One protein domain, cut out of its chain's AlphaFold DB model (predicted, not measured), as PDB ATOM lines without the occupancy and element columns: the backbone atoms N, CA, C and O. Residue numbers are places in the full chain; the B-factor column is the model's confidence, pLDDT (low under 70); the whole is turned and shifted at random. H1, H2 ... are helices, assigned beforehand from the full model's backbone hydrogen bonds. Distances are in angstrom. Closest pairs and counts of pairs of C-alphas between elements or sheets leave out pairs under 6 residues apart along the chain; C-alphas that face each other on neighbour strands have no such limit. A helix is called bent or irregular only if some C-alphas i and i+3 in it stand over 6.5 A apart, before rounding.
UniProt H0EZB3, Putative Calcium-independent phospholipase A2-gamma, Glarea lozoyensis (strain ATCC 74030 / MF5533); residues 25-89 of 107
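What this domain is: This is residues 25 to 89 of the 107 residues of the protein "Putative Calcium-independent phospholipase A2-gamma" of Glarea lozoyensis (strain ATCC 74030 / MF5533) (UniProt H0EZB3). Three helices make a small body, their centres in a triangle: H2 packs along H3 as one helical hairpin and meets the shorter H1, steeply tilted, near its other end, while a long loop sticks out at one end with residues 64 to 69. The printed part has 65 residues with three named helices, in the order H1, H2, H3, and no named strand; the class is all helix. It is only just compact, close to loose, with a radius of gyration of the C-alphas of 12.5 A, and elongated, spanning 39 by 25 by 15 A.

Where its parts are: Find C-alpha 44 at (-31.603, -111.179, 49.959); from there H2, residues 44 to 59, runs 21.3 A to C-alpha 59 at (-43.899, -102.113, 35.063). H3, residues 73 to 88, runs 22.5 A and ends at C-alpha 88 at (-47.908, -115.999, 54.736). Look before H2 for H1, residues 29 to 39, which is 15.1 A long and neither bent nor irregular, but only just: C-alphas 36 and 39 are 6.2 A apart.

How they stand to each other: Start at H2, which touches H3; their closest C-alphas, those of Val 58 and Leu 76, are 5.3 A apart. This hairpin has a shallow tilt of 28 degrees, opposite ways. With residues 44 to 51 alone, H2 touches H1; the closest C-alphas, those of Leu 36 and Ala 47, are 5.8 A apart. H1 and H2 are also a helical hairpin, at a steep tilt of 44 degrees, opposite ways. H1 and H3 are near each other. In H1, H2 and H3 every O i to N i+4 pair is within hydrogen-bond range.

The domain as a whole: Look to Ser 43 and Gly 66 for the two C-alphas farthest apart, 39.4 A. The printed part has no cut. The link from H1 to H2 is tight, and that from H2 to H3, residues 60 to 72, is long. In the B-factor column you will find a mean pLDDT of the printed part of 85.6, with residues 61 to 70 under 70.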
ATOM      1  N   CYS A  25     -35.147 -98.072  55.130       90.50
ATOM      2  CA  CYS A  25     -35.991 -97.089  54.452       90.50
ATOM      3  C   CYS A  25     -35.759 -97.078  52.936       90.50
ATOM      4  O   CYS A  25     -34.671 -97.396  52.453       90.50
ATOM      5  N   GLY A  26     -36.758 -96.629  52.177       92.19
ATOM      6  CA  GLY A  26     -36.614 -96.400  50.744       92.19
ATOM      7  C   GLY A  26     -37.818 -95.692  50.131       92.19
ATOM      8  O   GLY A  26     -38.926 -95.745  50.658       92.19
ATOM      9  N   THR A  27     -37.605 -95.030  48.995       92.94
ATOM     10  CA  THR A  27     -38.650 -94.316  48.249       92.94
ATOM     11  C   THR A  27     -38.862 -94.954  46.880       92.94
ATOM     12  O   THR A  27     -37.935 -95.519  46.294       92.94
ATOM     13  N   SER A  28     -40.093 -94.886  46.361       88.94
ATOM     14  CA  SER A  28     -40.461 -95.512  45.082       88.94
ATOM     15  C   SER A  28     -40.094 -97.007  45.084       88.94
ATOM     16  O   SER A  28     -40.472 -97.740  45.998       88.94
ATOM     17  N   THR A  29     -39.297 -97.459  44.122       90.88
ATOM     18  CA  THR A  29     -38.750 -98.814  44.050       90.88
ATOM     19  C   THR A  29     -38.008 -99.246  45.313       90.88
ATOM     20  O   THR A  29     -38.132-100.391  45.744       90.88
ATOM     21  N   GLY A  30     -37.265 -98.328  45.938       92.50
ATOM     22  CA  GLY A  30     -36.551 -98.603  47.180       92.50
ATOM     23  C   GLY A  30     -37.498 -98.923  48.335       92.50
ATOM     24  O   GLY A  30     -37.164 -99.748  49.175       92.50
ATOM     25  N   GLY A  31     -38.699 -98.337  48.348       93.00
ATOM     26  CA  GLY A  31     -39.726 -98.639  49.351       93.00
ATOM     27  C   GLY A  31     -40.281-100.056  49.205       93.00
ATOM     28  O   GLY A  31     -40.499-100.743  50.197       93.00
ATOM     29  N   LEU A  32     -40.424-100.542  47.968       93.56
ATOM     30  CA  LEU A  32     -40.808-101.935  47.717       93.56
ATOM     31  C   LEU A  32     -39.736-102.898  48.232       93.56
ATOM     32  O   LEU A  32     -40.053-103.870  48.908       93.56
ATOM     33  N   ILE A  33     -38.463-102.605  47.962       94.00
ATOM     34  CA  ILE A  33     -37.339-103.416  48.449       94.00
ATOM     35  C   ILE A  33     -37.276-103.393  49.983       94.00
ATOM     36  O   ILE A  33     -37.086-104.444  50.597       94.00
ATOM     37  N   ALA A  34     -37.502-102.228  50.600       92.69
ATOM     38  CA  ALA A  34     -37.574-102.086  52.050       92.69
ATOM     39  C   ALA A  34     -38.680-102.965  52.662       92.69
ATOM     40  O   ALA A  34     -38.440-103.644  53.657       92.69
ATOM     41  N   LEU A  35     -39.857-103.037  52.032       91.81
ATOM     42  CA  LEU A  35     -40.946-103.916  52.471       91.81
ATOM     43  C   LEU A  35     -40.602-105.407  52.339       91.81
ATOM     44  O   LEU A  35     -40.894-106.181  53.250       91.81
ATOM     45  N   LEU A  36     -39.975-105.818  51.230       93.31
ATOM     46  CA  LEU A  36     -39.596-107.218  51.000       93.31
ATOM     47  C   LEU A  36     -38.576-107.711  52.039       93.31
ATOM     48  O   LEU A  36     -38.729-108.789  52.609       93.31
ATOM     49  N   LEU A  37     -37.533-106.919  52.279       91.56
ATOM     50  CA  LEU A  37     -36.438-107.285  53.179       91.56
ATOM     51  C   LEU A  37     -36.799-107.083  54.653       91.56
ATOM     52  O   LEU A  37     -36.442-107.917  55.485       91.56
ATOM     53  N   GLY A  38     -37.513-105.998  54.956       88.44
ATOM     54  CA  GLY A  38     -37.910-105.627  56.306       88.44
ATOM     55  C   GLY A  38     -39.172-106.359  56.752       88.44
ATOM     56  O   GLY A  38     -39.092-107.353  57.466       88.44
ATOM     57  N   ARG A  39     -40.348-105.908  56.298       87.69
ATOM     58  CA  ARG A  39     -41.649-106.415  56.783       87.69
ATOM     59  C   ARG A  39     -41.904-107.878  56.426       87.69
ATOM     60  O   ARG A  39     -42.375-108.643  57.259       87.69
ATOM     61  N   LEU A  40     -41.572-108.299  55.206       89.50
ATOM     62  CA  LEU A  40     -41.772-109.692  54.782       89.50
ATOM     63  C   LEU A  40     -40.616-110.623  55.163       89.50
ATOM     64  O   LEU A  40     -40.712-111.832  54.932       89.50
ATOM     65  N   ARG A  41     -39.543-110.084  55.758       88.31
ATOM     66  CA  ARG A  41     -38.369-110.838  56.227       88.31
ATOM     67  C   ARG A  41     -37.870-111.833  55.179       88.31
ATOM     68  O   ARG A  41     -37.651-113.015  55.469       88.31
ATOM     69  N   LEU A  42     -37.795-111.389  53.926       90.44
ATOM     70  CA  LEU A  42     -37.201-112.189  52.865       90.44
ATOM     71  C   LEU A  42     -35.682-112.134  53.000       90.44
ATOM     72  O   LEU A  42     -35.101-111.088  53.293       90.44
ATOM     73  N   SER A  43     -35.029-113.265  52.754       90.56
ATOM     74  CA  SER A  43     -33.590-113.256  52.514       90.56
ATOM     75  C   SER A  43     -33.280-112.439  51.256       90.56
ATOM     76  O   SER A  43     -34.123-112.294  50.369       90.56
ATOM     77  N   VAL A  44     -32.057-111.918  51.151       91.31
ATOM     78  CA  VAL A  44     -31.603-111.179  49.959       91.31
ATOM     79  C   VAL A  44     -31.903-111.917  48.639       91.31
ATOM     80  O   VAL A  44     -32.484-111.287  47.753       91.31
ATOM     81  N   PRO A  45     -31.589-113.221  48.471       92.12
ATOM     82  CA  PRO A  45     -31.923-113.929  47.233       92.12
ATOM     83  C   PRO A  45     -33.437-114.024  46.980       92.12
ATOM     84  O   PRO A  45     -33.880-113.734  45.870       92.12
ATOM     85  N   GLU A  46     -34.246-114.330  48.002       92.94
ATOM     86  CA  GLU A  46     -35.715-114.365  47.871       92.94
ATOM     87  C   GLU A  46     -36.280-112.993  47.469       92.94
ATOM     88  O   GLU A  46     -37.158-112.906  46.612       92.94
ATOM     89  N   ALA A  47     -35.761-111.909  48.054       93.31
ATOM     90  CA  ALA A  47     -36.178-110.548  47.734       93.31
ATOM     91  C   ALA A  47     -35.821-110.160  46.294       93.31
ATOM     92  O   ALA A  47     -36.642-109.541  45.617       93.31
ATOM     93  N   ILE A  48     -34.638-110.544  45.801       94.38
ATOM     94  CA  ILE A  48     -34.224-110.304  44.410       94.38
ATOM     95  C   ILE A  48     -35.186-110.995  43.443       94.38
ATOM     96  O   ILE A  48     -35.700-110.356  42.520       94.38
ATOM     97  N   ASP A  49     -35.452-112.283  43.653       94.88
ATOM     98  CA  ASP A  49     -36.315-113.051  42.758       94.88
ATOM     99  C   ASP A  49     -37.760-112.563  42.816       94.88
ATOM    100  O   ASP A  49     -38.403-112.387  41.776       94.88
ATOM    101  N   LYS A  50     -38.260-112.232  44.011       95.25
ATOM    102  CA  LYS A  50     -39.615-111.703  44.149       95.25
ATOM    103  C   LYS A  50     -39.751-110.307  43.548       95.25
ATOM    104  O   LYS A  50     -40.728-110.052  42.844       95.25
ATOM    105  N   TYR A  51     -38.765-109.429  43.732       95.00
ATOM    106  CA  TYR A  51     -38.766-108.100  43.125       95.00
ATOM    107  C   TYR A  51     -38.757-108.169  41.591       95.00
ATOM    108  O   TYR A  51     -39.463-107.398  40.948       95.00
ATOM    109  N   ARG A  52     -38.029-109.118  40.982       94.25
ATOM    110  CA  ARG A  52     -38.060-109.330  39.520       94.25
ATOM    111  C   ARG A  52     -39.467-109.652  39.012       94.25
ATOM    112  O   ARG A  52     -39.878-109.108  37.986       94.25
ATOM    113  N   LEU A  53     -40.203-110.507  39.723       92.31
ATOM    114  CA  LEU A  53     -41.586-110.856  39.379       92.31
ATOM    115  C   LEU A  53     -42.522-109.651  39.532       92.31
ATOM    116  O   LEU A  53     -43.239-109.316  38.590       92.31
ATOM    117  N   LEU A  54     -42.430-108.953  40.667       91.50
ATOM    118  CA  LEU A  54     -43.184-107.729  40.951       91.50
ATOM    119  C   LEU A  54     -42.941-106.665  39.876       91.50
ATOM    120  O   LEU A  54     -43.879-106.138  39.285       91.50
ATOM    121  N   ALA A  55     -41.676-106.388  39.559       90.12
ATOM    122  CA  ALA A  55     -41.293-105.401  38.560       90.12
ATOM    123  C   ALA A  55     -41.853-105.745  37.174       90.12
ATOM    124  O   ALA A  55     -42.321-104.860  36.459       90.12
ATOM    125  N   LYS A  56     -41.861-107.031  36.805       89.38
ATOM    126  CA  LYS A  56     -42.474-107.492  35.557       89.38
ATOM    127  C   LYS A  56     -43.990-107.270  35.565       89.38
ATOM    128  O   LYS A  56     -44.529-106.718  34.617       89.38
ATOM    129  N   GLN A  57     -44.693-107.633  36.633       87.00
ATOM    130  CA  GLN A  57     -46.150-107.461  36.707       87.00
ATOM    131  C   GLN A  57     -46.571-105.983  36.712       87.00
ATOM    132  O   GLN A  57     -47.542-105.597  36.058       87.00
ATOM    133  N   VAL A  58     -45.828-105.140  37.428       86.38
ATOM    134  CA  VAL A  58     -46.199-103.740  37.661       86.38
ATOM    135  C   VAL A  58     -45.734-102.826  36.532       86.38
ATOM    136  O   VAL A  58     -46.477-101.930  36.133       86.38
ATOM    137  N   PHE A  59     -44.529-103.046  35.998       81.69
ATOM    138  CA  PHE A  59     -43.899-102.113  35.063       81.69
ATOM    139  C   PHE A  59     -43.957-102.541  33.590       81.69
ATOM    140  O   PHE A  59     -43.527-101.772  32.728       81.69
ATOM    141  N   SER A  60     -44.491-103.725  33.260       74.00
ATOM    142  CA  SER A  60     -44.613-104.163  31.859       74.00
ATOM    143  C   SER A  60     -45.773-103.520  31.090       74.00
ATOM    144  O   SER A  60     -45.676-103.388  29.873       74.00
ATOM    145  N   GLU A  61     -46.839-103.061  31.754       66.38
ATOM    146  CA  GLU A  61     -47.930-102.321  31.102       66.38
ATOM    147  C   GLU A  61     -47.805-100.813  31.364       66.38
ATOM    148  O   GLU A  61     -48.108-100.330  32.457       66.38
ATOM    149  N   LYS A  62     -47.412-100.043  30.345       61.22
ATOM    150  CA  LYS A  62     -47.534 -98.577  30.380       61.22
ATOM    151  C   LYS A  62     -48.959 -98.183  29.999       61.22
ATOM    152  O   LYS A  62     -49.477 -98.653  28.985       61.22
ATOM    153  N   LYS A  63     -49.603 -97.304  30.776       59.72
ATOM    154  CA  LYS A  63     -50.844 -96.656  30.316       59.72
ATOM    155  C   LYS A  63     -50.552 -95.884  29.019       59.72
ATOM    156  O   LYS A  63     -49.488 -95.283  28.881       59.72
ATOM    157  N   GLY A  64     -51.491 -95.913  28.070       56.84
ATOM    158  CA  GLY A  64     -51.404 -95.119  26.840       56.84
ATOM    159  C   GLY A  64     -51.242 -93.623  27.139       56.84
ATOM    160  O   GLY A  64     -51.710 -93.147  28.176       56.84
ATOM    161  N   GLN A  65     -50.558 -92.898  26.246       51.84
ATOM    162  CA  GLN A  65     -50.298 -91.460  26.382       51.84
ATOM    163  C   GLN A  65     -51.602 -90.688  26.666       51.84
ATOM    164  O   GLN A  65     -52.574 -90.834  25.931       51.84
ATOM    165  N   GLY A  66     -51.616 -89.878  27.733       58.00
ATOM    166  CA  GLY A  66     -52.729 -88.974  28.066       58.00
ATOM    167  C   GLY A  66     -53.580 -89.330  29.295       58.00
ATOM    168  O   GLY A  66     -54.594 -88.677  29.515       58.00
ATOM    169  N   LYS A  67     -53.205 -90.333  30.106       56.94
ATOM    170  CA  LYS A  67     -53.843 -90.619  31.411       56.94
ATOM    171  C   LYS A  67     -52.861 -90.416  32.565       56.94
ATOM    172  O   LYS A  67     -51.693 -90.776  32.434       56.94
ATOM    173  N   ASP A  68     -53.348 -89.918  33.702       58.03
ATOM    174  CA  ASP A  68     -52.536 -89.724  34.907       58.03
ATOM    175  C   ASP A  68     -51.934 -91.049  35.420       58.03
ATOM    176  O   ASP A  68     -52.623 -92.072  35.584       58.03
ATOM    177  N   GLY A  69     -50.622 -91.002  35.677       60.62
ATOM    178  CA  GLY A  69     -49.789 -92.111  36.148       60.62
ATOM    179  C   GLY A  69     -49.303 -93.046  35.033       60.62
ATOM    180  O   GLY A  69     -50.085 -93.537  34.227       60.62
ATOM    181  N   ILE A  70     -48.000 -93.351  35.014       66.19
ATOM    182  CA  ILE A  70     -47.377 -94.232  34.001       66.19
ATOM    183  C   ILE A  70     -47.809 -95.702  34.185       66.19
ATOM    184  O   ILE A  70     -47.921 -96.439  33.203       66.19
ATOM    185  N   PHE A  71     -48.121 -96.110  35.421       73.06
ATOM    186  CA  PHE A  71     -48.463 -97.486  35.801       73.06
ATOM    187  C   PHE A  71     -49.855 -97.580  36.446       73.06
ATOM    188  O   PHE A  71     -50.370 -96.611  37.011       73.06
ATOM    189  N   LYS A  72     -50.498 -98.751  36.349       78.81
ATOM    190  CA  LYS A  72     -51.807 -99.011  36.970       78.81
ATOM    191  C   LYS A  72     -51.631 -99.367  38.451       78.81
ATOM    192  O   LYS A  72     -50.958-100.342  38.769       78.81
ATOM    193  N   ALA A  73     -52.304 -98.632  39.338       84.81
ATOM    194  CA  ALA A  73     -52.306 -98.921  40.776       84.81
ATOM    195  C   ALA A  73     -52.836-100.332  41.091       84.81
ATOM    196  O   ALA A  73     -52.266-101.022  41.927       84.81
ATOM    197  N   SER A  74     -53.846-100.797  40.349       86.56
ATOM    198  CA  SER A  74     -54.411-102.147  40.482       86.56
ATOM    199  C   SER A  74     -53.387-103.261  40.242       86.56
ATOM    200  O   SER A  74     -53.450-104.300  40.890       86.56
ATOM    201  N   ASN A  75     -52.430-103.052  39.328       88.31
ATOM    202  CA  ASN A  75     -51.391-104.046  39.048       88.31
ATOM    203  C   ASN A  75     -50.397-104.119  40.214       88.31
ATOM    204  O   ASN A  75     -49.992-105.210  40.602       88.31
ATOM    205  N   LEU A  76     -50.029-102.965  40.786       89.00
ATOM    206  CA  LEU A  76     -49.177-102.908  41.975       89.00
ATOM    207  C   LEU A  76     -49.858-103.557  43.179       89.00
ATOM    208  O   LEU A  76     -49.246-104.396  43.830       89.00
ATOM    209  N   GLU A  77     -51.116-103.213  43.447       90.94
ATOM    210  CA  GLU A  77     -51.879-103.809  44.543       90.94
ATOM    211  C   GLU A  77     -51.966-105.333  44.396       90.94
ATOM    212  O   GLU A  77     -51.621-106.057  45.328       90.94
ATOM    213  N   GLY A  78     -52.342-105.832  43.213       91.69
ATOM    214  CA  GLY A  78     -52.431-107.270  42.951       91.69
ATOM    215  C   GLY A  78     -51.101-108.002  43.147       91.69
ATOM    216  O   GLY A  78     -51.061-109.038  43.806       91.69
ATOM    217  N   ALA A  79     -50.000-107.438  42.644       92.31
ATOM    218  CA  ALA A  79     -48.675-108.038  42.787       92.31
ATOM    219  C   ALA A  79     -48.185-108.057  44.250       92.31
ATOM    220  O   ALA A  79     -47.521-109.006  44.681       92.31
ATOM    221  N   ILE A  80     -48.528-107.033  45.040       92.56
ATOM    222  CA  ILE A  80     -48.245-107.022  46.480       92.56
ATOM    223  C   ILE A  80     -49.087-108.078  47.197       92.56
ATOM    224  O   ILE A  80     -48.515-108.875  47.933       92.56
ATOM    225  N   LYS A  81     -50.394-108.164  46.929       93.25
ATOM    226  CA  LYS A  81     -51.280-109.187  47.512       93.25
ATOM    227  C   LYS A  81     -50.778-110.605  47.251       93.25
ATOM    228  O   LYS A  81     -50.619-111.382  48.188       93.25
ATOM    229  N   GLU A  82     -50.418-110.906  46.005       93.12
ATOM    230  CA  GLU A  82     -49.831-112.197  45.630       93.12
ATOM    231  C   GLU A  82     -48.523-112.472  46.391       93.12
ATOM    232  O   GLU A  82     -48.222-113.601  46.778       93.12
ATOM    233  N   THR A  83     -47.720-111.434  46.621       93.88
ATOM    234  CA  THR A  83     -46.475-111.549  47.384       93.88
ATOM    235  C   THR A  83     -46.725-111.862  48.856       93.88
ATOM    236  O   THR A  83     -46.029-112.715  49.411       93.88
ATOM    237  N   VAL A  84     -47.720-111.221  49.473       92.38
ATOM    238  CA  VAL A  84     -48.107-111.477  50.865       92.38
ATOM    239  C   VAL A  84     -48.663-112.888  51.021       92.38
ATOM    240  O   VAL A  84     -48.188-113.628  51.880       92.38
ATOM    241  N   GLU A  85     -49.583-113.308  50.151       93.62
ATOM    242  CA  GLU A  85     -50.134-114.668  50.194       93.62
ATOM    243  C   GLU A  85     -49.073-115.741  49.958       93.62
ATOM    244  O   GLU A  85     -49.077-116.777  50.617       93.62
ATOM    245  N   TRP A  86     -48.130-115.504  49.043       93.44
ATOM    246  CA  TRP A  86     -47.019-116.428  48.823       93.44
ATOM    247  C   TRP A  86     -46.171-116.619  50.089       93.44
ATOM    248  O   TRP A  86     -45.702-117.726  50.350       93.44
ATOM    249  N   LYS A  87     -45.977-115.554  50.879       91.88
ATOM    250  CA  LYS A  87     -45.141-115.592  52.082       91.88
ATOM    251  C   LYS A  87     -45.877-116.123  53.316       91.88
ATOM    252  O   LYS A  87     -45.271-116.859  54.091       91.88
ATOM    253  N   LEU A  88     -47.132-115.721  53.518       90.06
ATOM    254  CA  LEU A  88     -47.908-115.999  54.736       90.06
ATOM    255  C   LEU A  88     -48.913-117.151  54.572       90.06
ATOM    256  O   LEU A  88     -49.333-117.746  55.560       90.06
ATOM    257  N   GLY A  89     -49.274-117.496  53.335       91.38
ATOM    258  CA  GLY A  89     -50.286-118.496  52.999       91.38
ATOM    259  C   GLY A  89     -51.544-117.888  52.368       91.38
ATOM    260  O   GLY A  89     -51.735-116.673  52.321       91.38
TER     261      GLY A  89